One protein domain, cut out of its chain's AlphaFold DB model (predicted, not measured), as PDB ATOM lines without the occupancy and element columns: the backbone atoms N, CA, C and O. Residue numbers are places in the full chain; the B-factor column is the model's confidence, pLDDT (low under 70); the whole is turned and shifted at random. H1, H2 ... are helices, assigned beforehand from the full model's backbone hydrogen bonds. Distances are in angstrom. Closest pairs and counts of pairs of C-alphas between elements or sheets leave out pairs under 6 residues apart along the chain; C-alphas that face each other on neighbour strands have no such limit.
ATOM      1  N   VAL A 501     -36.906 -11.151  10.600       38.09
ATOM      2  CA  VAL A 501     -36.259  -9.823  10.639       38.09
ATOM      3  C   VAL A 501     -35.112  -9.720   9.631       38.09
ATOM      4  O   VAL A 501     -34.809  -8.626   9.156       38.09
ATOM      5  N   GLU A 502     -34.501 -10.840   9.233       41.31
ATOM      6  CA  GLU A 502     -33.361 -10.808   8.312       41.31
ATOM      7  C   GLU A 502     -33.758 -10.601   6.855       41.31
ATOM      8  O   GLU A 502     -32.976  -9.992   6.149       41.31
ATOM      9  N   ASN A 503     -34.963 -10.949   6.388       46.16
ATOM     10  CA  ASN A 503     -35.314 -10.732   4.972       46.16
ATOM     11  C   ASN A 503     -35.289  -9.243   4.553       46.16
ATOM     12  O   ASN A 503     -34.829  -8.928   3.458       46.16
ATOM     13  N   ARG A 504     -35.655  -8.306   5.448       51.34
ATOM     14  CA  ARG A 504     -35.478  -6.846   5.233       51.34
ATOM     15  C   ARG A 504     -34.000  -6.441   5.148       51.34
ATOM     16  O   ARG A 504     -33.624  -5.581   4.359       51.34
ATOM     17  N   LYS A 505     -33.174  -7.048   6.002       51.62
ATOM     18  CA  LYS A 505     -31.758  -6.711   6.208       51.62
ATOM     19  C   LYS A 505     -30.881  -7.315   5.112       51.62
ATOM     20  O   LYS A 505     -30.100  -6.603   4.499       51.62
ATOM     21  N   ARG A 506     -31.100  -8.593   4.805       57.38
ATOM     22  CA  ARG A 506     -30.542  -9.331   3.673       57.38
ATOM     23  C   ARG A 506     -30.904  -8.647   2.363       57.38
ATOM     24  O   ARG A 506     -30.008  -8.487   1.557       57.38
ATOM     25  N   PHE A 507     -32.135  -8.149   2.179       67.06
ATOM     26  CA  PHE A 507     -32.439  -7.305   1.017       67.06
ATOM     27  C   PHE A 507     -31.504  -6.091   0.931       67.06
ATOM     28  O   PHE A 507     -30.790  -5.977  -0.054       67.06
ATOM     29  N   LEU A 508     -31.450  -5.219   1.945       66.44
ATOM     30  CA  LEU A 508     -30.621  -4.006   1.869       66.44
ATOM     31  C   LEU A 508     -29.124  -4.310   1.717       66.44
ATOM     32  O   LEU A 508     -28.476  -3.712   0.862       66.44
ATOM     33  N   THR A 509     -28.582  -5.244   2.499       66.62
ATOM     34  CA  THR A 509     -27.164  -5.617   2.429       66.62
ATOM     35  C   THR A 509     -26.833  -6.283   1.092       66.62
ATOM     36  O   THR A 509     -25.944  -5.808   0.396       66.62
ATOM     37  N   THR A 510     -27.594  -7.294   0.656       68.94
ATOM     38  CA  THR A 510     -27.364  -7.974  -0.632       68.94
ATOM     39  C   THR A 510     -27.651  -7.075  -1.837       68.94
ATOM     40  O   THR A 510     -26.997  -7.218  -2.868       68.94
ATOM     41  N   PHE A 511     -28.588  -6.126  -1.732       72.44
ATOM     42  CA  PHE A 511     -28.793  -5.105  -2.756       72.44
ATOM     43  C   PHE A 511     -27.574  -4.186  -2.835       72.44
ATOM     44  O   PHE A 511     -27.043  -4.006  -3.923       72.44
ATOM     45  N   VAL A 512     -27.075  -3.658  -1.713       72.94
ATOM     46  CA  VAL A 512     -25.861  -2.820  -1.687       72.94
ATOM     47  C   VAL A 512     -24.633  -3.575  -2.211       72.94
ATOM     48  O   VAL A 512     -23.898  -3.023  -3.021       72.94
ATOM     49  N   GLU A 513     -24.438  -4.839  -1.831       72.50
ATOM     50  CA  GLU A 513     -23.330  -5.684  -2.310       72.50
ATOM     51  C   GLU A 513     -23.364  -5.925  -3.828       72.50
ATOM     52  O   GLU A 513     -22.317  -5.964  -4.473       72.50
ATOM     53  N   LYS A 514     -24.558  -6.091  -4.415       74.75
ATOM     54  CA  LYS A 514     -24.738  -6.367  -5.854       74.75
ATOM     55  C   LYS A 514     -24.921  -5.111  -6.709       74.75
ATOM     56  O   LYS A 514     -24.816  -5.178  -7.934       74.75
ATOM     57  N   SER A 515     -25.250  -3.978  -6.096       76.38
ATOM     58  CA  SER A 515     -25.671  -2.773  -6.803       76.38
ATOM     59  C   SER A 515     -24.487  -1.956  -7.314       76.38
ATOM     60  O   SER A 515     -23.544  -1.639  -6.594       76.38
ATOM     61  N   LYS A 516     -24.576  -1.535  -8.579       80.75
ATOM     62  CA  LYS A 516     -23.592  -0.650  -9.221       80.75
ATOM     63  C   LYS A 516     -23.843   0.846  -8.942       80.75
ATOM     64  O   LYS A 516     -23.136   1.677  -9.519       80.75
ATOM     65  N   LEU A 517     -24.820   1.191  -8.093       85.25
ATOM     66  CA  LEU A 517     -25.158   2.577  -7.738       85.25
ATOM     67  C   LEU A 517     -23.994   3.286  -7.007       85.25
ATOM     68  O   LEU A 517     -23.258   2.622  -6.272       85.25
ATOM     69  N   PRO A 518     -23.828   4.618  -7.152       82.38
ATOM     70  CA  PRO A 518     -22.738   5.373  -6.522       82.38
ATOM     71  C   PRO A 518     -22.619   5.168  -5.006       82.38
ATOM     72  O   PRO A 518     -21.543   4.820  -4.512       82.38
ATOM     73  N   PHE A 519     -23.727   5.293  -4.266       85.50
ATOM     74  CA  PHE A 519     -23.739   5.053  -2.823       85.50
ATOM     75  C   PHE A 519     -23.418   3.592  -2.482       85.50
ATOM     76  O   PHE A 519     -22.662   3.337  -1.549       85.50
ATOM     77  N   ALA A 520     -23.936   2.629  -3.251       82.25
ATOM     78  CA  ALA A 520     -23.688   1.209  -3.012       82.25
ATOM     79  C   ALA A 520     -22.195   0.859  -3.159       82.25
ATOM     80  O   ALA A 520     -21.615   0.244  -2.267       82.25
ATOM     81  N   LYS A 521     -21.533   1.369  -4.208       79.06
ATOM     82  CA  LYS A 521     -20.074   1.264  -4.391       79.06
ATOM     83  C   LYS A 521     -19.297   1.908  -3.240       79.06
ATOM     84  O   LYS A 521     -18.382   1.288  -2.699       79.06
ATOM     85  N   ALA A 522     -19.686   3.112  -2.814       75.75
ATOM     86  CA  ALA A 522     -19.072   3.784  -1.666       75.75
ATOM     87  C   ALA A 522     -19.248   2.979  -0.358       75.75
ATOM     88  O   ALA A 522     -18.304   2.855   0.422       75.75
ATOM     89  N   ALA A 523     -20.418   2.370  -0.151       77.31
ATOM     90  CA  ALA A 523     -20.736   1.530   1.002       77.31
ATOM     91  C   ALA A 523     -20.089   0.130   0.956       77.31
ATOM     92  O   ALA A 523     -19.850  -0.448   2.018       77.31
ATOM     93  N   ALA A 524     -19.743  -0.396  -0.221       69.50
ATOM     94  CA  ALA A 524     -19.022  -1.662  -0.380       69.50
ATOM     95  C   ALA A 524     -17.489  -1.499  -0.312       69.50
ATOM     96  O   ALA A 524     -16.790  -2.369   0.202       69.50
ATOM     97  N   SER A 525     -16.947  -0.375  -0.797       62.97
ATOM     98  CA  SER A 525     -15.496  -0.168  -0.879       62.97
ATOM     99  C   SER A 525     -14.819  -0.035   0.499       62.97
ATOM    100  O   SER A 525     -15.136   0.839   1.313       62.97
ATOM    101  N   GLY A 526     -13.850  -0.918   0.758       52.03
ATOM    102  CA  GLY A 526     -13.023  -0.940   1.964       52.03
ATOM    103  C   GLY A 526     -11.540  -0.726   1.656       52.03
ATOM    104  O   GLY A 526     -10.817  -1.700   1.526       52.03
ATOM    105  N   VAL A 527     -11.111   0.543   1.600       41.22
ATOM    106  CA  VAL A 527      -9.715   1.061   1.648       41.22
ATOM    107  C   VAL A 527      -8.671   0.429   0.701       41.22
ATOM    108  O   VAL A 527      -8.213  -0.690   0.919       41.22
ATOM    109  N   PRO A 528      -8.099   1.239  -0.213       37.75
ATOM    110  CA  PRO A 528      -6.629   1.273  -0.348       37.75
ATOM    111  C   PRO A 528      -5.979   2.639  -0.028       37.75
ATOM    112  O   PRO A 528      -6.639   3.614   0.321       37.75
ATOM    113  N   ARG A 535      -7.393  15.197  12.433       53.25
ATOM    114  CA  ARG A 535      -8.135  14.693  13.616       53.25
ATOM    115  C   ARG A 535      -9.297  15.583  14.107       53.25
ATOM    116  O   ARG A 535      -9.814  15.340  15.195       53.25
ATOM    117  N   ARG A 536      -9.653  16.651  13.388       62.16
ATOM    118  CA  ARG A 536     -10.553  17.707  13.881       62.16
ATOM    119  C   ARG A 536     -11.949  17.712  13.268       62.16
ATOM    120  O   ARG A 536     -12.761  18.460  13.788       62.16
ATOM    121  N   ASP A 537     -12.263  16.935  12.236       73.00
ATOM    122  CA  ASP A 537     -13.598  16.954  11.612       73.00
ATOM    123  C   ASP A 537     -14.483  15.774  12.030       73.00
ATOM    124  O   ASP A 537     -13.993  14.698  12.369       73.00
ATOM    125  N   LEU A 538     -15.810  15.986  12.038       83.38
ATOM    126  CA  LEU A 538     -16.774  14.923  12.348       83.38
ATOM    127  C   LEU A 538     -16.808  13.873  11.227       83.38
ATOM    128  O   LEU A 538     -16.816  12.674  11.504       83.38
ATOM    129  N   PHE A 539     -16.812  14.332   9.975       83.94
ATOM    130  CA  PHE A 539     -16.833  13.480   8.791       83.94
ATOM    131  C   PHE A 539     -15.417  13.270   8.220       83.94
ATOM    132  O   PHE A 539     -14.604  14.195   8.269       83.94
ATOM    133  N   PRO A 540     -15.111  12.084   7.659       82.75
ATOM    134  CA  PRO A 540     -15.984  10.911   7.582       82.75
ATOM    135  C   PRO A 540     -16.140  10.206   8.942       82.75
ATOM    136  O   PRO A 540     -15.179  10.047   9.694       82.75
ATOM    137  N   LEU A 541     -17.356   9.740   9.239       85.44
ATOM    138  CA  LEU A 541     -17.629   8.809  10.331       85.44
ATOM    139  C   LEU A 541     -16.926   7.470  10.037       85.44
ATOM    140  O   LEU A 541     -17.083   6.941   8.931       85.44
ATOM    141  N   PRO A 542     -16.179   6.887  10.993       85.06
ATOM    142  CA  PRO A 542     -15.600   5.558  10.830       85.06
ATOM    143  C   PRO A 542     -16.669   4.467  10.669       85.06
ATOM    144  O   PRO A 542     -17.795   4.615  11.147       85.06
ATOM    145  N   ARG A 543     -16.282   3.332  10.074       83.12
ATOM    146  CA  ARG A 543     -17.113   2.116  10.033       83.12
ATOM    147  C   ARG A 543     -17.457   1.632  11.442       83.12
ATOM    148  O   ARG A 543     -16.595   1.613  12.327       83.12
ATOM    149  N   LEU A 544     -18.690   1.183  11.629       85.00
ATOM    150  CA  LEU A 544     -19.169   0.593  12.868       85.00
ATOM    151  C   LEU A 544     -18.835  -0.908  12.868       85.00
ATOM    152  O   LEU A 544     -19.525  -1.717  12.261       85.00
ATOM    153  N   ARG A 545     -17.729  -1.283  13.526       83.06
ATOM    154  CA  ARG A 545     -17.211  -2.670  13.520       83.06
ATOM    155  C   ARG A 545     -17.940  -3.624  14.469       83.06
ATOM    156  O   ARG A 545     -17.865  -4.833  14.288       83.06
ATOM    157  N   SER A 546     -18.587  -3.099  15.502       87.38
ATOM    158  CA  SER A 546     -19.298  -3.883  16.511       87.38
ATOM    159  C   SER A 546     -20.456  -3.080  17.094       87.38
ATOM    160  O   SER A 546     -20.456  -1.846  17.072       87.38
ATOM    161  N   TRP A 547     -21.465  -3.785  17.607       90.50
ATOM    162  CA  TRP A 547     -22.609  -3.152  18.253       90.50
ATOM    163  C   TRP A 547     -22.217  -2.599  19.638       90.50
ATOM    164  O   TRP A 547     -21.632  -3.350  20.426       90.50
ATOM    165  N   PRO A 548     -22.526  -1.332  19.985       90.81
ATOM    166  CA  PRO A 548     -22.184  -0.780  21.295       90.81
ATOM    167  C   PRO A 548     -22.898  -1.524  22.434       90.81
ATOM    168  O   PRO A 548     -24.124  -1.524  22.512       90.81
ATOM    169  N   ALA A 549     -22.132  -2.128  23.347       87.69
ATOM    170  CA  ALA A 549     -22.656  -3.039  24.373       87.69
ATOM    171  C   ALA A 549     -23.691  -2.414  25.335       87.69
ATOM    172  O   ALA A 549     -24.521  -3.129  25.886       87.69
ATOM    173  N   HIS A 550     -23.660  -1.091  25.521       91.38
ATOM    174  CA  HIS A 550     -24.598  -0.358  26.378       91.38
ATOM    175  C   HIS A 550     -25.915   0.029  25.672       91.38
ATOM    176  O   HIS A 550     -26.813   0.571  26.313       91.38
ATOM    177  N   ILE A 551     -26.042  -0.208  24.359       90.44
ATOM    178  CA  ILE A 551     -27.263   0.072  23.592       90.44
ATOM    179  C   ILE A 551     -28.039  -1.234  23.437       90.44
ATOM    180  O   ILE A 551     -27.603  -2.145  22.732       90.44
ATOM    181  N   ALA A 552     -29.209  -1.309  24.069       88.50
ATOM    182  CA  ALA A 552     -30.094  -2.462  23.958       88.50
ATOM    183  C   ALA A 552     -30.464  -2.749  22.491       88.50
ATOM    184  O   ALA A 552     -30.852  -1.852  21.746       88.50
ATOM    185  N   ASP A 553     -30.389  -4.019  22.096       81.75
ATOM    186  CA  ASP A 553     -30.723  -4.501  20.746       81.75
ATOM    187  C   ASP A 553     -32.238  -4.623  20.487       81.75
ATOM    188  O   ASP A 553     -32.662  -4.986  19.390       81.75
ATOM    189  N   GLY A 554     -33.077  -4.326  21.484       79.00
ATOM    190  CA  GLY A 554     -34.534  -4.335  21.346       79.00
ATOM    191  C   GLY A 554     -35.115  -5.698  20.954       79.00
ATOM    192  O   GLY A 554     -36.148  -5.726  20.288       79.00
ATOM    193  N   LYS A 555     -34.460  -6.809  21.339       77.38
ATOM    194  CA  LYS A 555     -34.799  -8.189  20.930       77.38
ATOM    195  C   LYS A 555     -34.621  -8.453  19.423       77.38
ATOM    196  O   LYS A 555     -35.336  -9.270  18.846       77.38
ATOM    197  N   GLN A 556     -33.685  -7.767  18.765       75.00
ATOM    198  CA  GLN A 556     -33.405  -7.938  17.335       75.00
ATOM    199  C   GLN A 556     -32.005  -8.511  17.068       75.00
ATOM    200  O   GLN A 556     -31.073  -8.305  17.840       75.00
ATOM    201  N   SER A 557     -31.824  -9.155  15.904       78.50
ATOM    202  CA  SER A 557     -30.504  -9.608  15.426       78.50
ATOM    203  C   SER A 557     -29.501  -8.443  15.359       78.50
ATOM    204  O   SER A 557     -29.672  -7.513  14.552       78.50
ATOM    205  N   ARG A 558     -28.460  -8.523  16.207       81.50
ATOM    206  CA  ARG A 558     -27.385  -7.526  16.375       81.50
ATOM    207  C   ARG A 558     -26.590  -7.294  15.099       81.50
ATOM    208  O   ARG A 558     -26.380  -6.143  14.742       81.50
ATOM    209  N   ASN A 559     -26.223  -8.356  14.378       77.44
ATOM    210  CA  ASN A 559     -25.520  -8.257  13.090       77.44
ATOM    211  C   ASN A 559     -26.330  -7.421  12.090       77.44
ATOM    212  O   ASN A 559     -25.804  -6.566  11.385       77.44
ATOM    213  N   GLY A 560     -27.648  -7.613  12.104       75.00
ATOM    214  CA  GLY A 560     -28.578  -6.837  11.307       75.00
ATOM    215  C   GLY A 560     -28.705  -5.366  11.707       75.00
ATOM    216  O   GLY A 560     -28.812  -4.505  10.842       75.00
ATOM    217  N   LEU A 561     -28.729  -5.074  13.011       83.06
ATOM    218  CA  LEU A 561     -28.732  -3.696  13.516       83.06
ATOM    219  C   LEU A 561     -27.418  -2.978  13.175       83.06
ATOM    220  O   LEU A 561     -27.438  -1.831  12.736       83.06
ATOM    221  N   LEU A 562     -26.295  -3.686  13.326       84.88
ATOM    222  CA  LEU A 562     -24.950  -3.236  12.986       84.88
ATOM    223  C   LEU A 562     -24.843  -2.862  11.503       84.88
ATOM    224  O   LEU A 562     -24.417  -1.754  11.198       84.88
ATOM    225  N   ALA A 563     -25.309  -3.730  10.596       81.62
ATOM    226  CA  ALA A 563     -25.321  -3.459   9.158       81.62
ATOM    227  C   ALA A 563     -26.166  -2.221   8.801       81.62
ATOM    228  O   ALA A 563     -25.698  -1.342   8.081       81.62
ATOM    229  N   CYS A 564     -27.383  -2.096   9.348       85.31
ATOM    230  CA  CYS A 564     -28.218  -0.914   9.120       85.31
ATOM    231  C   CYS A 564     -27.570   0.377   9.659       85.31
ATOM    232  O   CYS A 564     -27.638   1.411   8.996       85.31
ATOM    233  N   ALA A 565     -26.926   0.332  10.828       88.50
ATOM    234  CA  ALA A 565     -26.250   1.486  11.421       88.50
ATOM    235  C   ALA A 565     -24.947   1.869  10.692       88.50
ATOM    236  O   ALA A 565     -24.673   3.061  10.539       88.50
ATOM    237  N   ASP A 566     -24.177   0.901  10.183       87.19
ATOM    238  CA  ASP A 566     -23.008   1.172   9.334       87.19
ATOM    239  C   ASP A 566     -23.426   1.788   7.991       87.19
ATOM    240  O   ASP A 566     -22.860   2.801   7.584       87.19
ATOM    241  N   LEU A 567     -24.492   1.272   7.359       87.56
ATOM    242  CA  LEU A 567     -25.083   1.878   6.159       87.56
ATOM    243  C   LEU A 567     -25.563   3.315   6.418       87.56
ATOM    244  O   LEU A 567     -25.300   4.187   5.593       87.56
ATOM    245  N   CYS A 568     -26.188   3.601   7.567       91.12
ATOM    246  CA  CYS A 568     -26.535   4.974   7.961       91.12
ATOM    247  C   CYS A 568     -25.290   5.874   8.047       91.12
ATOM    248  O   CYS A 568     -25.298   6.989   7.528       91.12
ATOM    249  N   CYS A 569     -24.205   5.400   8.671       89.94
ATOM    250  CA  CYS A 569     -22.951   6.155   8.771       89.94
ATOM    251  C   CYS A 569     -22.309   6.384   7.391       89.94
ATOM    252  O   CYS A 569     -21.848   7.488   7.102       89.94
ATOM    253  N   ALA A 570     -22.330   5.375   6.516       87.06
ATOM    254  CA  ALA A 570     -21.859   5.486   5.140       87.06
ATOM    255  C   ALA A 570     -22.707   6.472   4.315       87.06
ATOM    256  O   ALA A 570     -22.151   7.249   3.544       87.06
ATOM    257  N   ALA A 571     -24.033   6.482   4.493       89.12
ATOM    258  CA  ALA A 571     -24.931   7.402   3.796       89.12
ATOM    259  C   ALA A 571     -24.727   8.855   4.252       89.12
ATOM    260  O   ALA A 571     -24.704   9.749   3.412       89.12
ATOM    261  N   LEU A 572     -24.488   9.090   5.548       89.19
ATOM    262  CA  LEU A 572     -24.101  10.411   6.059       89.19
ATOM    263  C   LEU A 572     -22.759  10.884   5.473       89.19
ATOM    264  O   LEU A 572     -22.642  12.046   5.096       89.19
ATOM    265  N   ASN A 573     -21.770   9.992   5.339       87.44
ATOM    266  CA  ASN A 573     -20.501  10.315   4.677       87.44
ATOM    267  C   ASN A 573     -20.706  10.668   3.194       87.44
ATOM    268  O   ASN A 573     -20.214  11.692   2.734       87.44
ATOM    269  N   HIS A 574     -21.462   9.844   2.459       85.25
ATOM    270  CA  HIS A 574     -21.749  10.058   1.038       85.25
ATOM    271  C   HIS A 574     -22.527  11.360   0.795       85.25
ATOM    272  O   HIS A 574     -22.244  12.062  -0.173       85.25
ATOM    273  N   LEU A 575     -23.458  11.710   1.689       85.75
ATOM    274  CA  LEU A 575     -24.173  12.984   1.657       85.75
ATOM    275  C   LEU A 575     -23.227  14.165   1.938       85.75
ATOM    276  O   LEU A 575     -23.228  15.115   1.161       85.75
ATOM    277  N   SER A 576     -22.350  14.060   2.950       83.25
ATOM    278  CA  SER A 576     -21.395  15.126   3.306       83.25
ATOM    279  C   SER A 576     -20.316  15.376   2.230       83.25
ATOM    280  O   SER A 576     -19.826  16.493   2.078       83.25
ATOM    281  N   ASP A 577     -19.983  14.361   1.424       79.12
ATOM    282  CA  ASP A 577     -19.153  14.508   0.215       79.12
ATOM    283  C   ASP A 577     -19.946  15.016  -1.018       79.12
ATOM    284  O   ASP A 577     -19.387  15.152  -2.105       79.12
ATOM    285  N   GLY A 578     -21.239  15.334  -0.866       78.94
ATOM    286  CA  GLY A 578     -22.090  15.929  -1.903       78.94
ATOM    287  C   GLY A 578     -22.755  14.933  -2.860       78.94
ATOM    288  O   GLY A 578     -23.146  15.335  -3.955       78.94
ATOM    289  N   MET A 579     -22.877  13.658  -2.466       84.06
ATOM    290  CA  MET A 579     -23.364  12.531  -3.281       84.06
ATOM    291  C   MET A 579     -22.655  12.399  -4.647       84.06
ATOM    292  O   MET A 579     -23.312  12.453  -5.690       84.06
ATOM    293  N   PRO A 580     -21.317  12.232  -4.680       79.12
ATOM    294  CA  PRO A 580     -20.571  12.129  -5.929       79.12
ATOM    295  C   PRO A 580     -20.908  10.837  -6.688       79.12
ATOM    296  O   PRO A 580     -21.106   9.777  -6.092       79.12
ATOM    297  N   GLU A 581     -20.925  10.914  -8.020       72.19
ATOM    298  CA  GLU A 581     -21.194   9.767  -8.903       72.19
ATOM    299  C   GLU A 581     -20.067   8.721  -8.867       72.19
ATOM    300  O   GLU A 581     -20.308   7.522  -9.031       72.19
ATOM    301  N   THR A 582     -18.839   9.167  -8.588       64.38
ATOM    302  CA  THR A 582     -17.650   8.336  -8.392       64.38
ATOM    303  C   THR A 582     -17.241   8.311  -6.917       64.38
ATOM    304  O   THR A 582     -17.206   9.325  -6.223       64.38
ATOM    305  N   SER A 583     -16.941   7.118  -6.400       55.59
ATOM    306  CA  SER A 583     -16.604   6.914  -4.990       55.59
ATOM    307  C   SER A 583     -15.116   7.163  -4.714       55.59
ATOM    308  O   SER A 583     -14.277   6.374  -5.150       55.59
ATOM    309  N   CYS A 584     -14.785   8.181  -3.916       49.06
ATOM    310  CA  CYS A 584     -13.442   8.340  -3.348       49.06
ATOM    311  C   CYS A 584     -13.354   7.715  -1.947       49.06
ATOM    312  O   CYS A 584     -14.035   8.137  -1.014       49.06
ATOM    313  N   SER A 585     -12.464   6.739  -1.775       48.41
ATOM    314  CA  SER A 585     -12.132   6.160  -0.469       48.41
ATOM    315  C   SER A 585     -11.298   7.124   0.385       48.41
ATOM    316  O   SER A 585     -10.338   7.710  -0.114       48.41
ATOM    317  N   ARG A 586     -11.584   7.231   1.691       53.78
ATOM    318  CA  ARG A 586     -10.723   7.930   2.669       53.78
ATOM    319  C   ARG A 586     -10.384   7.030   3.859       53.78
ATOM    320  O   ARG A 586     -11.188   6.195   4.271       53.78
ATOM    321  N   LEU A 587      -9.182   7.202   4.415       48.56
ATOM    322  CA  LEU A 587      -8.665   6.394   5.527       48.56
ATOM    323  C   LEU A 587      -9.474   6.586   6.820       48.56
ATOM    324  O   LEU A 587      -9.590   7.699   7.332       48.56
ATOM    325  N   GLY A 588      -9.935   5.484   7.415       51.16
ATOM    326  CA  GLY A 588     -10.488   5.487   8.769       51.16
ATOM    327  C   GLY A 588      -9.386   5.558   9.831       51.16
ATOM    328  O   GLY A 588      -8.624   4.607   9.994       51.16
ATOM    329  N   GLN A 589      -9.320   6.663  10.578       57.59
ATOM    330  CA  GLN A 589      -8.579   6.732  11.846       57.59
ATOM    331  C   GLN A 589      -9.450   6.221  13.011       57.59
ATOM    332  O   GLN A 589     -10.637   5.933  12.845       57.59
ATOM    333  N   GLY A 590      -8.862   6.104  14.207       64.69
ATOM    334  CA  GLY A 590      -9.601   5.761  15.424       64.69
ATOM    335  C   GLY A 590     -10.728   6.759  15.715       64.69
ATOM    336  O   GLY A 590     -10.539   7.968  15.606       64.69
ATOM    337  N   CYS A 591     -11.898   6.242  16.095       81.00
ATOM    338  CA  CYS A 591     -13.109   7.036  16.300       81.00
ATOM    339  C   CYS A 591     -12.962   8.026  17.471       81.00
ATOM    340  O   CYS A 591     -12.721   7.621  18.615       81.00
ATOM    341  N   THR A 592     -13.122   9.322  17.183       87.56
ATOM    342  CA  THR A 592     -13.109  10.396  18.192       87.56
ATOM    343  C   THR A 592     -14.340  10.328  19.103       87.56
ATOM    344  O   THR A 592     -15.357   9.725  18.764       87.56
ATOM    345  N   ALA A 593     -14.299  10.995  20.262       88.44
ATOM    346  CA  ALA A 593     -15.443  11.037  21.181       88.44
ATOM    347  C   ALA A 593     -16.708  11.672  20.557       88.44
ATOM    348  O   ALA A 593     -17.820  11.263  20.882       88.44
ATOM    349  N   ALA A 594     -16.541  12.642  19.650       89.50
ATOM    350  CA  ALA A 594     -17.641  13.285  18.931       89.50
ATOM    351  C   ALA A 594     -18.246  12.370  17.851       89.50
ATOM    352  O   ALA A 594     -19.465  12.310  17.716       89.50
ATOM    353  N   GLN A 595     -17.410  11.620  17.124       90.06
ATOM    354  CA  GLN A 595     -17.863  10.619  16.152       90.06
ATOM    355  C   GLN A 595     -18.562   9.439  16.836       90.06
ATOM    356  O   GLN A 595     -19.607   8.995  16.368       90.06
ATOM    357  N   ARG A 596     -18.037   8.976  17.980       90.81
ATOM    358  CA  ARG A 596     -18.633   7.883  18.759       90.81
ATOM    359  C   ARG A 596     -20.033   8.240  19.252       90.81
ATOM    360  O   ARG A 596     -20.938   7.434  19.099       90.81
ATOM    361  N   ALA A 597     -20.230   9.457  19.758       92.50
ATOM    362  CA  ALA A 597     -21.548   9.929  20.182       92.50
ATOM    363  C   ALA A 597     -22.565   9.991  19.019       92.50
ATOM    364  O   ALA A 597     -23.741   9.680  19.212       92.50
ATOM    365  N   VAL A 598     -22.123  10.318  17.797       92.88
ATOM    366  CA  VAL A 598     -22.977  10.247  16.596       92.88
ATOM    367  C   VAL A 598     -23.286   8.797  16.211       92.88
ATOM    368  O   VAL A 598     -24.447   8.487  15.963       92.88
ATOM    369  N   GLN A 599     -22.300   7.892  16.231       93.25
ATOM    370  CA  GLN A 599     -22.526   6.455  16.013       93.25
ATOM    371  C   GLN A 599     -23.515   5.871  17.041       93.25
ATOM    372  O   GLN A 599     -24.446   5.167  16.663       93.25
ATOM    373  N   GLU A 600     -23.376   6.213  18.325       94.44
ATOM    374  CA  GLU A 600     -24.305   5.823  19.396       94.44
ATOM    375  C   GLU A 600     -25.731   6.340  19.128       94.44
ATOM    376  O   GLU A 600     -26.694   5.578  19.250       94.44
ATOM    377  N   HIS A 601     -25.884   7.596  18.683       94.25
ATOM    378  CA  HIS A 601     -27.189   8.145  18.300       94.25
ATOM    379  C   HIS A 601     -27.806   7.412  17.097       94.25
ATOM    380  O   HIS A 601     -28.991   7.074  17.124       94.25
ATOM    381  N   VAL A 602     -27.009   7.118  16.062       94.88
ATOM    382  CA  VAL A 602     -27.440   6.333  14.892       94.88
ATOM    383  C   VAL A 602     -27.909   4.939  15.322       94.88
ATOM    384  O   VAL A 602     -29.000   4.525  14.935       94.88
ATOM    385  N   CYS A 603     -27.163   4.244  16.185       94.81
ATOM    386  CA  CYS A 603     -27.552   2.937  16.723       94.81
ATOM    387  C   CYS A 603     -28.907   2.981  17.450       94.81
ATOM    388  O   CYS A 603     -29.791   2.174  17.158       94.81
ATOM    389  N   GLN A 604     -29.113   3.953  18.348       94.38
ATOM    390  CA  GLN A 604     -30.390   4.142  19.057       94.38
ATOM    391  C   GLN A 604     -31.560   4.381  18.087       94.38
ATOM    392  O   GLN A 604     -32.644   3.810  18.248       94.38
ATOM    393  N   ARG A 605     -31.340   5.206  17.055       94.00
ATOM    394  CA  ARG A 605     -32.328   5.501  16.010       94.00
ATOM    395  C   ARG A 605     -32.668   4.271  15.164       94.00
ATOM    396  O   ARG A 605     -33.849   4.008  14.944       94.00
ATOM    397  N   VAL A 606     -31.672   3.477  14.772       92.25
ATOM    398  CA  VAL A 606     -31.854   2.221  14.021       92.25
ATOM    399  C   VAL A 606     -32.641   1.182  14.825       92.25
ATOM    400  O   VAL A 606     -33.579   0.596  14.282       92.25
ATOM    401  N   VAL A 607     -32.354   1.002  16.123       90.62
ATOM    402  CA  VAL A 607     -33.151   0.109  16.991       90.62
ATOM    403  C   VAL A 607     -34.617   0.533  16.991       90.62
ATOM    404  O   VAL A 607     -35.488  -0.289  16.703       90.62
ATOM    405  N   ARG A 608     -34.903   1.819  17.250       91.19
ATOM    406  CA  ARG A 608     -36.281   2.332  17.296       91.19
ATOM    407  C   ARG A 608     -37.000   2.189  15.953       91.19
ATOM    408  O   ARG A 608     -38.147   1.743  15.934       91.19
ATOM    409  N   PHE A 609     -36.333   2.511  14.847       90.69
ATOM    410  CA  PHE A 609     -36.857   2.350  13.491       90.69
ATOM    411  C   PHE A 609     -37.259   0.897  13.204       90.69
ATOM    412  O   PHE A 609     -38.412   0.631  12.856       90.69
ATOM    413  N   CYS A 610     -36.352  -0.057  13.424       86.88
ATOM    414  CA  CYS A 610     -36.641  -1.469  13.190       86.88
ATOM    415  C   CYS A 610     -37.715  -2.017  14.149       86.88
ATOM    416  O   CYS A 610     -38.571  -2.782  13.712       86.88
ATOM    417  N   THR A 611     -37.755  -1.582  15.416       87.06
ATOM    418  CA  THR A 611     -38.815  -1.978  16.364       87.06
ATOM    419  C   THR A 611     -40.189  -1.499  15.885       87.06
ATOM    420  O   THR A 611     -41.141  -2.280  15.867       87.06
ATOM    421  N   ARG A 612     -40.295  -0.243  15.424       87.50
ATOM    422  CA  ARG A 612     -41.538   0.315  14.863       87.50
ATOM    423  C   ARG A 612     -41.985  -0.449  13.611       87.50
ATOM    424  O   ARG A 612     -43.161  -0.791  13.516       87.50
ATOM    425  N   LEU A 613     -41.063  -0.780  12.702       83.44
ATOM    426  CA  LEU A 613     -41.362  -1.570  11.498       83.44
ATOM    427  C   LEU A 613     -41.802  -3.013  11.787       83.44
ATOM    428  O   LEU A 613     -42.639  -3.541  11.054       83.44
ATOM    429  N   ASN A 614     -41.247  -3.641  12.827       78.06
ATOM    430  CA  ASN A 614     -41.629  -4.989  13.249       78.06
ATOM    431  C   ASN A 614     -43.012  -5.001  13.927       78.06
ATOM    432  O   ASN A 614     -43.757  -5.956  13.754       78.06
ATOM    433  N   SER A 615     -43.400  -3.920  14.619       83.50
ATOM    434  CA  SER A 615     -44.700  -3.794  15.316       83.50
ATOM    435  C   SER A 615     -45.950  -3.728  14.416       83.50
ATOM    436  O   SER A 615     -47.043  -3.460  14.910       83.50
ATOM    437  N   ILE A 616     -45.787  -3.895  13.099       79.25
ATOM    438  CA  ILE A 616     -46.854  -3.827  12.079       79.25
ATOM    439  C   ILE A 616     -46.920  -5.121  11.250       79.25
ATOM    440  O   ILE A 616     -47.858  -5.315  10.486       79.25
ATOM    441  N   SER A 617     -45.907  -5.989  11.335       59.81
ATOM    442  CA  SER A 617     -45.818  -7.185  10.496       59.81
ATOM    443  C   SER A 617     -46.211  -8.440  11.264       59.81
ATOM    444  O   SER A 617     -45.367  -9.029  11.935       59.81
ATOM    445  N   ASP A 618     -47.453  -8.879  11.063       52.19
ATOM    446  CA  ASP A 618     -47.965 -10.193  11.490       52.19
ATOM    447  C   ASP A 618     -47.526 -11.339  10.544       52.19
ATOM    448  O   ASP A 618     -47.915 -12.492  10.713       52.19
ATOM    449  N   GLY A 619     -46.731 -11.024   9.515       57.81
ATOM    450  CA  GLY A 619     -46.275 -11.950   8.478       57.81
ATOM    451  C   GLY A 619     -45.026 -11.444   7.738       57.81
ATOM    452  O   GLY A 619     -44.582 -10.311   7.965       57.81
ATOM    453  N   PRO A 620     -44.423 -12.283   6.870       55.38
ATOM    454  CA  PRO A 620     -43.081 -12.049   6.348       55.38
ATOM    455  C   PRO A 620     -43.032 -10.781   5.499       55.38
ATOM    456  O   PRO A 620     -43.966 -10.473   4.761       55.38
ATOM    457  N   PHE A 621     -41.922 -10.042   5.586       66.50
ATOM    458  CA  PHE A 621     -41.765  -8.799   4.833       66.50
ATOM    459  C   PHE A 621     -41.755  -9.059   3.324       66.50
ATOM    460  O   PHE A 621     -40.730  -9.434   2.755       66.50
ATOM    461  N   SER A 622     -42.897  -8.804   2.694       71.12
ATOM    462  CA  SER A 622     -43.033  -8.688   1.251       71.12
ATOM    463  C   SER A 622     -43.049  -7.213   0.864       71.12
ATOM    464  O   SER A 622     -43.803  -6.422   1.431       71.12
ATOM    465  N   LYS A 955     -47.633   4.330   7.696       89.62
ATOM    466  CA  LYS A 955     -47.178   5.007   6.466       89.62
ATOM    467  C   LYS A 955     -45.694   4.734   6.207       89.62
ATOM    468  O   LYS A 955     -45.321   4.471   5.068       89.62
ATOM    469  N   LEU A 956     -44.869   4.725   7.256       89.75
ATOM    470  CA  LEU A 956     -43.441   4.419   7.169       89.75
ATOM    471  C   LEU A 956     -43.187   2.996   6.649       89.75
ATOM    472  O   LEU A 956     -42.336   2.811   5.786       89.75
ATOM    473  N   ALA A 957     -43.949   2.001   7.111       87.44
ATOM    474  CA  ALA A 957     -43.832   0.627   6.621       87.44
ATOM    475  C   ALA A 957     -44.185   0.497   5.127       87.44
ATOM    476  O   ALA A 957     -43.455  -0.170   4.392       87.44
ATOM    477  N   LYS A 958     -45.248   1.175   4.666       87.50
ATOM    478  CA  LYS A 958     -45.617   1.236   3.239       87.50
ATOM    479  C   LYS A 958     -44.547   1.929   2.395       87.50
ATOM    480  O   LYS A 958     -44.179   1.411   1.349       87.50
ATOM    481  N   PHE A 959     -44.020   3.058   2.873       90.88
ATOM    482  CA  PHE A 959     -42.931   3.784   2.220       90.88
ATOM    483  C   PHE A 959     -41.672   2.917   2.069       90.88
ATOM    484  O   PHE A 959     -41.142   2.794   0.970       90.88
ATOM    485  N   VAL A 960     -41.232   2.258   3.147       89.50
ATOM    486  CA  VAL A 960     -40.071   1.352   3.123       89.50
ATOM    487  C   VAL A 960     -40.269   0.222   2.112       89.50
ATOM    488  O   VAL A 960     -39.352  -0.065   1.350       89.50
ATOM    489  N   ALA A 961     -41.456  -0.391   2.064       86.62
ATOM    490  CA  ALA A 961     -41.763  -1.416   1.071       86.62
ATOM    491  C   ALA A 961     -41.695  -0.863  -0.367       86.62
ATOM    492  O   ALA A 961     -40.962  -1.413  -1.187       86.62
ATOM    493  N   ALA A 962     -42.372   0.254  -0.653       90.12
ATOM    494  CA  ALA A 962     -42.435   0.820  -2.001       90.12
ATOM    495  C   ALA A 962     -41.073   1.299  -2.522       90.12
ATOM    496  O   ALA A 962     -40.792   1.160  -3.711       90.12
ATOM    497  N   VAL A 963     -40.193   1.806  -1.651       91.44
ATOM    498  CA  VAL A 963     -38.822   2.144  -2.060       91.44
ATOM    499  C   VAL A 963     -37.995   0.885  -2.339       91.44
ATOM    500  O   VAL A 963     -37.268   0.870  -3.326       91.44
ATOM    501  N   CYS A 964     -38.125  -0.194  -1.555       88.25
ATOM    502  CA  CYS A 964     -37.472  -1.469  -1.888       88.25
ATOM    503  C   CYS A 964     -37.929  -2.016  -3.256       88.25
ATOM    504  O   CYS A 964     -37.099  -2.485  -4.030       88.25
ATOM    505  N   ASP A 965     -39.223  -1.902  -3.569       87.88
ATOM    506  CA  ASP A 965     -39.817  -2.297  -4.857       87.88
ATOM    507  C   ASP A 965     -39.236  -1.468  -6.024       87.88
ATOM    508  O   ASP A 965     -38.738  -2.020  -7.003       87.88
ATOM    509  N   LEU A 966     -39.182  -0.134  -5.876       91.00
ATOM    510  CA  LEU A 966     -38.582   0.789  -6.856       91.00
ATOM    511  C   LEU A 966     -37.076   0.572  -7.078       91.00
ATOM    512  O   LEU A 966     -36.562   0.825  -8.168       91.00
ATOM    513  N   LEU A 967     -36.347   0.126  -6.054       89.25
ATOM    514  CA  LEU A 967     -34.916  -0.148  -6.173       89.25
ATOM    515  C   LEU A 967     -34.643  -1.363  -7.073       89.25
ATOM    516  O   LEU A 967     -33.709  -1.309  -7.881       89.25
ATOM    517  N   GLU A 968     -35.479  -2.406  -7.010       85.56
ATOM    518  CA  GLU A 968     -35.404  -3.553  -7.931       85.56
ATOM    519  C   GLU A 968     -36.006  -3.247  -9.316       85.56
ATOM    520  O   GLU A 968     -35.422  -3.646 -10.324       85.56
ATOM    521  N   ALA A 969     -37.117  -2.507  -9.401       87.31
ATOM    522  CA  ALA A 969     -37.849  -2.272 -10.652       87.31
ATOM    523  C   ALA A 969     -37.003  -1.559 -11.734       87.31
ATOM    524  O   ALA A 969     -36.382  -0.538 -11.438       87.31
ATOM    525  N   PRO A 970     -36.957  -2.025 -13.000       88.25
ATOM    526  CA  PRO A 970     -36.223  -1.335 -14.069       88.25
ATOM    527  C   PRO A 970     -36.918  -0.040 -14.524       88.25
ATOM    528  O   PRO A 970     -36.251   0.910 -14.928       88.25
ATOM    529  N   ALA A 971     -38.246   0.011 -14.417       91.88
ATOM    530  CA  ALA A 971     -39.094   1.122 -14.825       91.88
ATOM    531  C   ALA A 971     -40.242   1.322 -13.822       91.88
ATOM    532  O   ALA A 971     -40.631   0.386 -13.121       91.88
ATOM    533  N   ALA A 972     -40.791   2.534 -13.768       91.81
ATOM    534  CA  ALA A 972     -41.990   2.887 -13.006       91.81
ATOM    535  C   ALA A 972     -42.684   4.085 -13.666       91.81
ATOM    536  O   ALA A 972     -42.047   4.820 -14.415       91.81
ATOM    537  N   SER A 973     -43.975   4.308 -13.413       91.81
ATOM    538  CA  SER A 973     -44.632   5.520 -13.914       91.81
ATOM    539  C   SER A 973     -44.212   6.758 -13.103       91.81
ATOM    540  O   SER A 973     -44.072   6.655 -11.875       91.81
ATOM    541  N   PRO A 974     -44.028   7.928 -13.746       93.81
ATOM    542  CA  PRO A 974     -43.772   9.197 -13.065       93.81
ATOM    543  C   PRO A 974     -44.747   9.464 -11.912       93.81
ATOM    544  O   PRO A 974     -44.307   9.782 -10.808       93.81
ATOM    545  N   ALA A 975     -46.047   9.213 -12.105       88.12
ATOM    546  CA  ALA A 975     -47.088   9.370 -11.089       88.12
ATOM    547  C   ALA A 975     -46.889   8.454  -9.863       88.12
ATOM    548  O   ALA A 975     -47.001   8.913  -8.722       88.12
ATOM    549  N   ALA A 976     -46.531   7.178 -10.062       89.94
ATOM    550  CA  ALA A 976     -46.268   6.256  -8.954       89.94
ATOM    551  C   ALA A 976     -45.038   6.685  -8.137       89.94
ATOM    552  O   ALA A 976     -45.056   6.640  -6.904       89.94
ATOM    553  N   VAL A 977     -43.984   7.156  -8.812       94.31
ATOM    554  CA  VAL A 977     -42.787   7.697  -8.150       94.31
ATOM    555  C   VAL A 977     -43.095   9.021  -7.451       94.31
ATOM    556  O   VAL A 977     -42.618   9.228  -6.337       94.31
ATOM    557  N   ASN A 978     -43.945   9.877  -8.027       95.00
ATOM    558  CA  ASN A 978     -44.391  11.129  -7.413       95.00
ATOM    559  C   ASN A 978     -45.158  10.880  -6.104       95.00
ATOM    560  O   ASN A 978     -44.914  11.539  -5.097       95.00
ATOM    561  N   SER A 979     -46.014   9.856  -6.072       91.62
ATOM    562  CA  SER A 979     -46.749   9.427  -4.873       91.62
ATOM    563  C   SER A 979     -45.813   8.953  -3.739       91.62
ATOM    564  O   SER A 979     -45.972   9.333  -2.568       91.62
ATOM    565  N   VAL A 980     -44.762   8.189  -4.073       93.56
ATOM    566  CA  VAL A 980     -43.713   7.790  -3.111       93.56
ATOM    567  C   VAL A 980     -42.873   8.996  -2.666       93.56
ATOM    568  O   VAL A 980     -42.616   9.156  -1.468       93.56
ATOM    569  N   LEU A 981     -42.487   9.873  -3.597       95.81
ATOM    570  CA  LEU A 981     -41.731  11.098  -3.333       95.81
ATOM    571  C   LEU A 981     -42.500  12.043  -2.404       95.81
ATOM    572  O   LEU A 981     -41.932  12.493  -1.414       95.81
ATOM    573  N   GLY A 982     -43.789  12.284  -2.646       94.38
ATOM    574  CA  GLY A 982     -44.641  13.105  -1.782       94.38
ATOM    575  C   GLY A 982     -44.696  12.575  -0.346       94.38
ATOM    576  O   GLY A 982     -44.616  13.344   0.613       94.38
ATOM    577  N   THR A 983     -44.712  11.249  -0.172       93.38
ATOM    578  CA  THR A 983     -44.611  10.617   1.156       93.38
ATOM    579  C   THR A 983     -43.234  10.836   1.795       93.38
ATOM    580  O   THR A 983     -43.157  11.188   2.975       93.38
ATOM    581  N   LEU A 990     -39.956  16.778   9.048       93.56
ATOM    582  CA  LEU A 990     -39.386  16.568  10.387       93.56
ATOM    583  C   LEU A 990     -37.860  16.782  10.443       93.56
ATOM    584  O   LEU A 990     -37.335  17.147  11.493       93.56
ATOM    585  N   GLN A 991     -37.152  16.586   9.323       91.31
ATOM    586  CA  GLN A 991     -35.700  16.776   9.171       91.31
ATOM    587  C   GLN A 991     -35.401  17.388   7.798       91.31
ATOM    588  O   GLN A 991     -35.039  16.690   6.850       91.31
ATOM    589  N   ARG A 992     -35.580  18.710   7.682       88.69
ATOM    590  CA  ARG A 992     -35.590  19.396   6.377       88.69
ATOM    591  C   ARG A 992     -34.293  19.256   5.579       88.69
ATOM    592  O   ARG A 992     -34.354  19.281   4.358       88.69
ATOM    593  N   SER A 993     -33.148  19.043   6.222       85.75
ATOM    594  CA  SER A 993     -31.877  18.773   5.531       85.75
ATOM    595  C   SER A 993     -31.933  17.557   4.598       85.75
ATOM    596  O   SER A 993     -31.211  17.531   3.606       85.75
ATOM    597  N   LEU A 994     -32.824  16.585   4.835       90.62
ATOM    598  CA  LEU A 994     -33.008  15.435   3.941       90.62
ATOM    599  C   LEU A 994     -33.643  15.811   2.589       90.62
ATOM    600  O   LEU A 994     -33.504  15.052   1.633       90.62
ATOM    601  N   PHE A 995     -34.248  16.999   2.441       91.00
ATOM    602  CA  PHE A 995     -34.667  17.495   1.121       91.00
ATOM    603  C   PHE A 995     -33.486  17.718   0.158       91.00
ATOM    604  O   PHE A 995     -33.714  17.751  -1.050       91.00
ATOM    605  N   SER A 996     -32.249  17.844   0.661       88.69
ATOM    606  CA  SER A 996     -31.032  17.969  -0.159       88.69
ATOM    607  C   SER A 996     -30.713  16.724  -0.998       88.69
ATOM    608  O   SER A 996     -30.036  16.853  -2.018       88.69
ATOM    609  N   ILE A 997     -31.236  15.552  -0.605       91.19
ATOM    610  CA  ILE A 997     -31.055  14.268  -1.303       91.19
ATOM    611  C   ILE A 997     -31.724  14.290  -2.683       91.19
ATOM    612  O   ILE A 997     -31.220  13.685  -3.620       91.19
ATOM    613  N   PHE A 998     -32.866  14.969  -2.816       92.44
ATOM    614  CA  PHE A 998     -33.705  14.889  -4.011       92.44
ATOM    615  C   PHE A 998     -33.315  15.935  -5.061       92.44
ATOM    616  O   PHE A 998     -33.318  17.139  -4.786       92.44
ATOM    617  N   ASN A 999     -33.048  15.486  -6.286       90.88
ATOM    618  CA  ASN A 999     -32.747  16.342  -7.430       90.88
ATOM    619  C   ASN A 999     -33.170  15.690  -8.754       90.88
ATOM    620  O   ASN A 999     -34.073  16.192  -9.422       90.88
ATOM    621  N   ALA A1000     -32.550  14.568  -9.119       92.75
ATOM    622  CA  ALA A1000     -32.863  13.823 -10.332       92.75
ATOM    623  C   ALA A1000     -34.302  13.292 -10.304       92.75
ATOM    624  O   ALA A1000     -34.976  13.300 -11.334       92.75
ATOM    625  N   ILE A1001     -34.802  12.906  -9.122       95.06
ATOM    626  CA  ILE A1001     -36.181  12.428  -8.973       95.06
ATOM    627  C   ILE A1001     -37.224  13.490  -9.349       95.06
ATOM    628  O   ILE A1001     -38.268  13.121  -9.874       95.06
ATOM    629  N   TYR A1002     -36.943  14.789  -9.166       93.81
ATOM    630  CA  TYR A1002     -37.884  15.848  -9.554       93.81
ATOM    631  C   TYR A1002     -38.087  15.921 -11.066       93.81
ATOM    632  O   TYR A1002     -39.215  16.094 -11.502       93.81
ATOM    633  N   ARG A1003     -37.025  15.718 -11.855       93.25
ATOM    634  CA  ARG A1003     -37.130  15.655 -13.320       93.25
ATOM    635  C   ARG A1003     -37.913  14.423 -13.767       93.25
ATOM    636  O   ARG A1003     -38.746  14.522 -14.653       93.25
ATOM    637  N   PHE A1004     -37.683  13.279 -13.120       95.19
ATOM    638  CA  PHE A1004     -38.385  12.035 -13.444       95.19
ATOM    639  C   PHE A1004     -39.900  12.127 -13.205       95.19
ATOM    640  O   PHE A1004     -40.679  11.683 -14.039       95.19
ATOM    641  N   VAL A1005     -40.336  12.720 -12.088       95.38
ATOM    642  CA  VAL A1005     -41.776  12.847 -11.775       95.38
ATOM    643  C   VAL A1005     -42.499  13.933 -12.582       95.38
ATOM    644  O   VAL A1005     -43.714  14.041 -12.469       95.38
ATOM    645  N   GLN A1006     -41.762  14.730 -13.361       92.94
ATOM    646  CA  GLN A1006     -42.285  15.739 -14.292       92.94
ATOM    647  C   GLN A1006     -42.411  15.216 -15.733       92.94
ATOM    648  O   GLN A1006     -42.792  15.975 -16.617       92.94
ATOM    649  N   MET A1007     -42.059  13.952 -15.992       89.19
ATOM    650  CA  MET A1007     -42.222  13.346 -17.315       89.19
ATOM    651  C   MET A1007     -43.699  13.064 -17.606       89.19
ATOM    652  O   MET A1007     -44.390  12.462 -16.782       89.19
ATOM    653  N   GLU A1008     -44.138  13.413 -18.813       84.69
ATOM    654  CA  GLU A1008     -45.459  13.071 -19.343       84.69
ATOM    655  C   GLU A1008     -45.350  12.032 -20.483       84.69
ATOM    656  O   GLU A1008     -44.322  11.976 -21.161       84.69
ATOM    657  N   PRO A1009     -46.377  11.189 -20.715       85.75
ATOM    658  CA  PRO A1009     -47.583  11.037 -19.904       85.75
ATOM    659  C   PRO A1009     -47.288  10.335 -18.570       85.75
ATOM    660  O   PRO A1009     -46.760   9.221 -18.529       85.75
ATOM    661  N   SER A1010     -47.670  10.969 -17.465       80.88
ATOM    662  CA  SER A1010     -47.238  10.625 -16.106       80.88
ATOM    663  C   SER A1010     -47.695   9.246 -15.615       80.88
ATOM    664  O   SER A1010     -47.122   8.693 -14.672       80.88
ATOM    665  N   TRP A1011     -48.690   8.637 -16.267       81.44
ATOM    666  CA  TRP A1011     -49.143   7.269 -16.002       81.44
ATOM    667  C   TRP A1011     -48.326   6.181 -16.717       81.44
ATOM    668  O   TRP A1011     -48.343   5.031 -16.269       81.44
ATOM    669  N   LYS A1012     -47.598   6.497 -17.798       82.31
ATOM    670  CA  LYS A1012     -46.834   5.509 -18.579       82.31
ATOM    671  C   LYS A1012     -45.525   5.149 -17.854       82.31
ATOM    672  O   LYS A1012     -44.804   6.049 -17.429       82.31
ATOM    673  N   PRO A1013     -45.178   3.858 -17.686       90.31
ATOM    674  CA  PRO A1013     -43.893   3.474 -17.109       90.31
ATOM    675  C   PRO A1013     -42.700   3.980 -17.932       90.31
ATOM    676  O   PRO A1013     -42.627   3.734 -19.134       90.31
ATOM    677  N   ALA A1014     -41.747   4.627 -17.263       90.81
ATOM    678  CA  ALA A1014     -40.477   5.087 -17.818       90.81
ATOM    679  C   ALA A1014     -39.294   4.422 -17.090       90.81
ATOM    680  O   ALA A1014     -39.400   4.054 -15.914       90.81
ATOM    681  N   LEU A1015     -38.160   4.257 -17.780       95.00
ATOM    682  CA  LEU A1015     -36.935   3.679 -17.210       95.00
ATOM    683  C   LEU A1015     -36.451   4.496 -16.007       95.00
ATOM    684  O   LEU A1015     -36.212   5.693 -16.128       95.00
ATOM    685  N   LEU A1016     -36.264   3.844 -14.856       92.69
ATOM    686  CA  LEU A1016     -35.832   4.495 -13.616       92.69
ATOM    687  C   LEU A1016     -34.329   4.817 -13.665       92.69
ATOM    688  O   LEU A1016     -33.515   3.889 -13.575       92.69
ATOM    689  N   PRO A1017     -33.915   6.100 -13.730       94.81
ATOM    690  CA  PRO A1017     -32.505   6.445 -13.847       94.81
ATOM    691  C   PRO A1017     -31.709   6.018 -12.611       94.81
ATOM    692  O   PRO A1017     -32.180   6.120 -11.474       94.81
ATOM    693  N   ALA A1018     -30.450   5.619 -12.810       91.94
ATOM    694  CA  ALA A1018     -29.561   5.229 -11.713       91.94
ATOM    695  C   ALA A1018     -29.410   6.341 -10.652       91.94
ATOM    696  O   ALA A1018     -29.364   6.047  -9.460       91.94
ATOM    697  N   ALA A1019     -29.415   7.613 -11.065       92.69
ATOM    698  CA  ALA A1019     -29.426   8.756 -10.152       92.69
ATOM    699  C   ALA A1019     -30.664   8.756  -9.234       92.69
ATOM    700  O   ALA A1019     -30.517   8.849  -8.019       92.69
ATOM    701  N   VAL A1020     -31.867   8.545  -9.783       95.31
ATOM    702  CA  VAL A1020     -33.123   8.469  -9.010       95.31
ATOM    703  C   VAL A1020     -33.083   7.313  -8.011       95.31
ATOM    704  O   VAL A1020     -33.409   7.495  -6.838       95.31
ATOM    705  N   LYS A1021     -32.607   6.136  -8.434       93.81
ATOM    706  CA  LYS A1021     -32.412   4.993  -7.528       93.81
ATOM    707  C   LYS A1021     -31.389   5.282  -6.423       93.81
ATOM    708  O   LYS A1021     -31.577   4.827  -5.297       93.81
ATOM    709  N   ASN A1022     -30.332   6.044  -6.706       93.31
ATOM    710  CA  ASN A1022     -29.344   6.450  -5.705       93.31
ATOM    711  C   ASN A1022     -29.956   7.403  -4.660       93.31
ATOM    712  O   ASN A1022     -29.776   7.184  -3.463       93.31
ATOM    713  N   GLU A1023     -30.733   8.402  -5.091       94.81
ATOM    714  CA  GLU A1023     -31.466   9.320  -4.200       94.81
ATOM    715  C   GLU A1023     -32.467   8.562  -3.307       94.81
ATOM    716  O   GLU A1023     -32.490   8.748  -2.088       94.81
ATOM    717  N   LEU A1024     -33.238   7.634  -3.887       94.62
ATOM    718  CA  LEU A1024     -34.171   6.774  -3.154       94.62
ATOM    719  C   LEU A1024     -33.469   5.862  -2.134       94.62
ATOM    720  O   LEU A1024     -33.933   5.748  -0.998       94.62
ATOM    721  N   LEU A1025     -32.336   5.252  -2.498       93.12
ATOM    722  CA  LEU A1025     -31.555   4.399  -1.598       93.12
ATOM    723  C   LEU A1025     -30.985   5.192  -0.414       93.12
ATOM    724  O   LEU A1025     -31.096   4.746   0.728       93.12
ATOM    725  N   VAL A1026     -30.419   6.378  -0.663       92.62
ATOM    726  CA  VAL A1026     -29.901   7.262   0.396       92.62
ATOM    727  C   VAL A1026     -31.038   7.722   1.317       92.62
ATOM    728  O   VAL A1026     -30.895   7.656   2.538       92.62
ATOM    729  N   CYS A1027     -32.201   8.092   0.767       94.75
ATOM    730  CA  CYS A1027     -33.383   8.431   1.564       94.75
ATOM    731  C   CYS A1027     -33.877   7.255   2.427       94.75
ATOM    732  O   CYS A1027     -34.227   7.450   3.593       94.75
ATOM    733  N   LEU A1028     -33.905   6.032   1.884       93.12
ATOM    734  CA  LEU A1028     -34.310   4.835   2.624       93.12
ATOM    735  C   LEU A1028     -33.335   4.531   3.768       93.12
ATOM    736  O   LEU A1028     -33.768   4.296   4.897       93.12
ATOM    737  N   VAL A1029     -32.030   4.585   3.503       91.38
ATOM    738  CA  VAL A1029     -30.991   4.308   4.504       91.38
ATOM    739  C   VAL A1029     -30.943   5.381   5.596       91.38
ATOM    740  O   VAL A1029     -30.726   5.038   6.753       91.38
ATOM    741  N   LEU A1030     -31.216   6.651   5.283       94.12
ATOM    742  CA  LEU A1030     -31.282   7.733   6.277       94.12
ATOM    743  C   LEU A1030     -32.646   7.853   6.985       94.12
ATOM    744  O   LEU A1030     -32.764   8.601   7.958       94.12
ATOM    745  N   SER A1031     -33.660   7.081   6.580       93.19
ATOM    746  CA  SER A1031     -34.993   7.103   7.204       93.19
ATOM    747  C   SER A1031     -35.040   6.835   8.728       93.19
ATOM    748  O   SER A1031     -35.906   7.427   9.380       93.19
TER     749      SER A1031
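What this domain is: This is residues 501 to 528, 535 to 622, 955 to 983 and 990 to 1031 of the 1180 residues of the protein "Hypothetical protein" of Symbiodinium sp. CCMP2592 (UniProt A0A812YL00). The longest helix, H4, crosses H3, which packs in turn on H9, the core of a cluster of crossed helices; H2, H5, H7 and H8 also pack on H9. H1 packs on H2 and H3, H6 folds back on H5 as a helical hairpin, and long links loop round the periphery. The printed part has 187 residues with nine named helices, H1 to H9 in chain order, and no named strand: the class is all helix. It is compact, with a radius of gyration of the C-alphas of 16.9 A and spans of 52 by 41 by 31 A.

Where its parts are: H4, residues 593 to 614, is 31.7 A long, from C-alpha 593 at (-15.443, 11.037, 21.181) to C-alpha 614 at (-41.629, -4.989, 13.249). H3 is residues 558 to 576, 26.8 A; H5, 955 to 968, 20.5 A; H9, 1018 to 1031, 19.8 A, ending at (-34.993, 7.103, 7.204); H1, 502 to 514, 17.2 A. The shorter ones are H2, 518 to 524; H6, 974 to 983; H7, 992 to 997; and H8, 1000 to 1004.

How they stand to each other: H4 touches H3 with residues 599 to 607 alone, at a steep tilt of 60 degrees, opposite ways; the closest C-alphas are those of Ala 565 and Cys 603, 5.6 A apart. H3 touches H9, the hub, at a steep tilt of 58 degrees, closest at C-alphas 568 and 1029, 5.7 A. H5 touches H9 at a shallow tilt of 31 degrees, opposite ways, closest at C-alphas 967 and 1021, 5.9 A. H7 touches H9 at C-alphas 997 and 1023, 5.7 A; H8 at 1001 and 1020, 5.0 A; H2 at 519 and 1022, 6.5 A. H5 and H6 form a hairpin, closest at C-alphas 959 and 980, 6.7 A. H1 touches H2 at C-alphas 512 and 520, 4.8 A, and H3 at 505 and 560, 6.0 A. H1 and H4 are apart. Every O i to N i+4 pair is within hydrogen-bond range in H1 to H6, H8 and H9; H7 has 0 of 2, but 3 of 3 O i to N i+3 pairs.

The domain as a whole: The C-alphas of His 550 and Pro 1009, the two farthest apart, are 52.9 A apart. Three cuts leave out residues 529 to 534, 623 to 954 and 984 to 989, with C-alpha gaps of 19.4, 15.2 and 12.2 A. The links H3 to H4 and H8 to H9 are long. The mean pLDDT of the printed part is 82.2; residues 501 to 510, 524 to 528, 535 to 536, 582 to 590 and 617 to 621 are under 70.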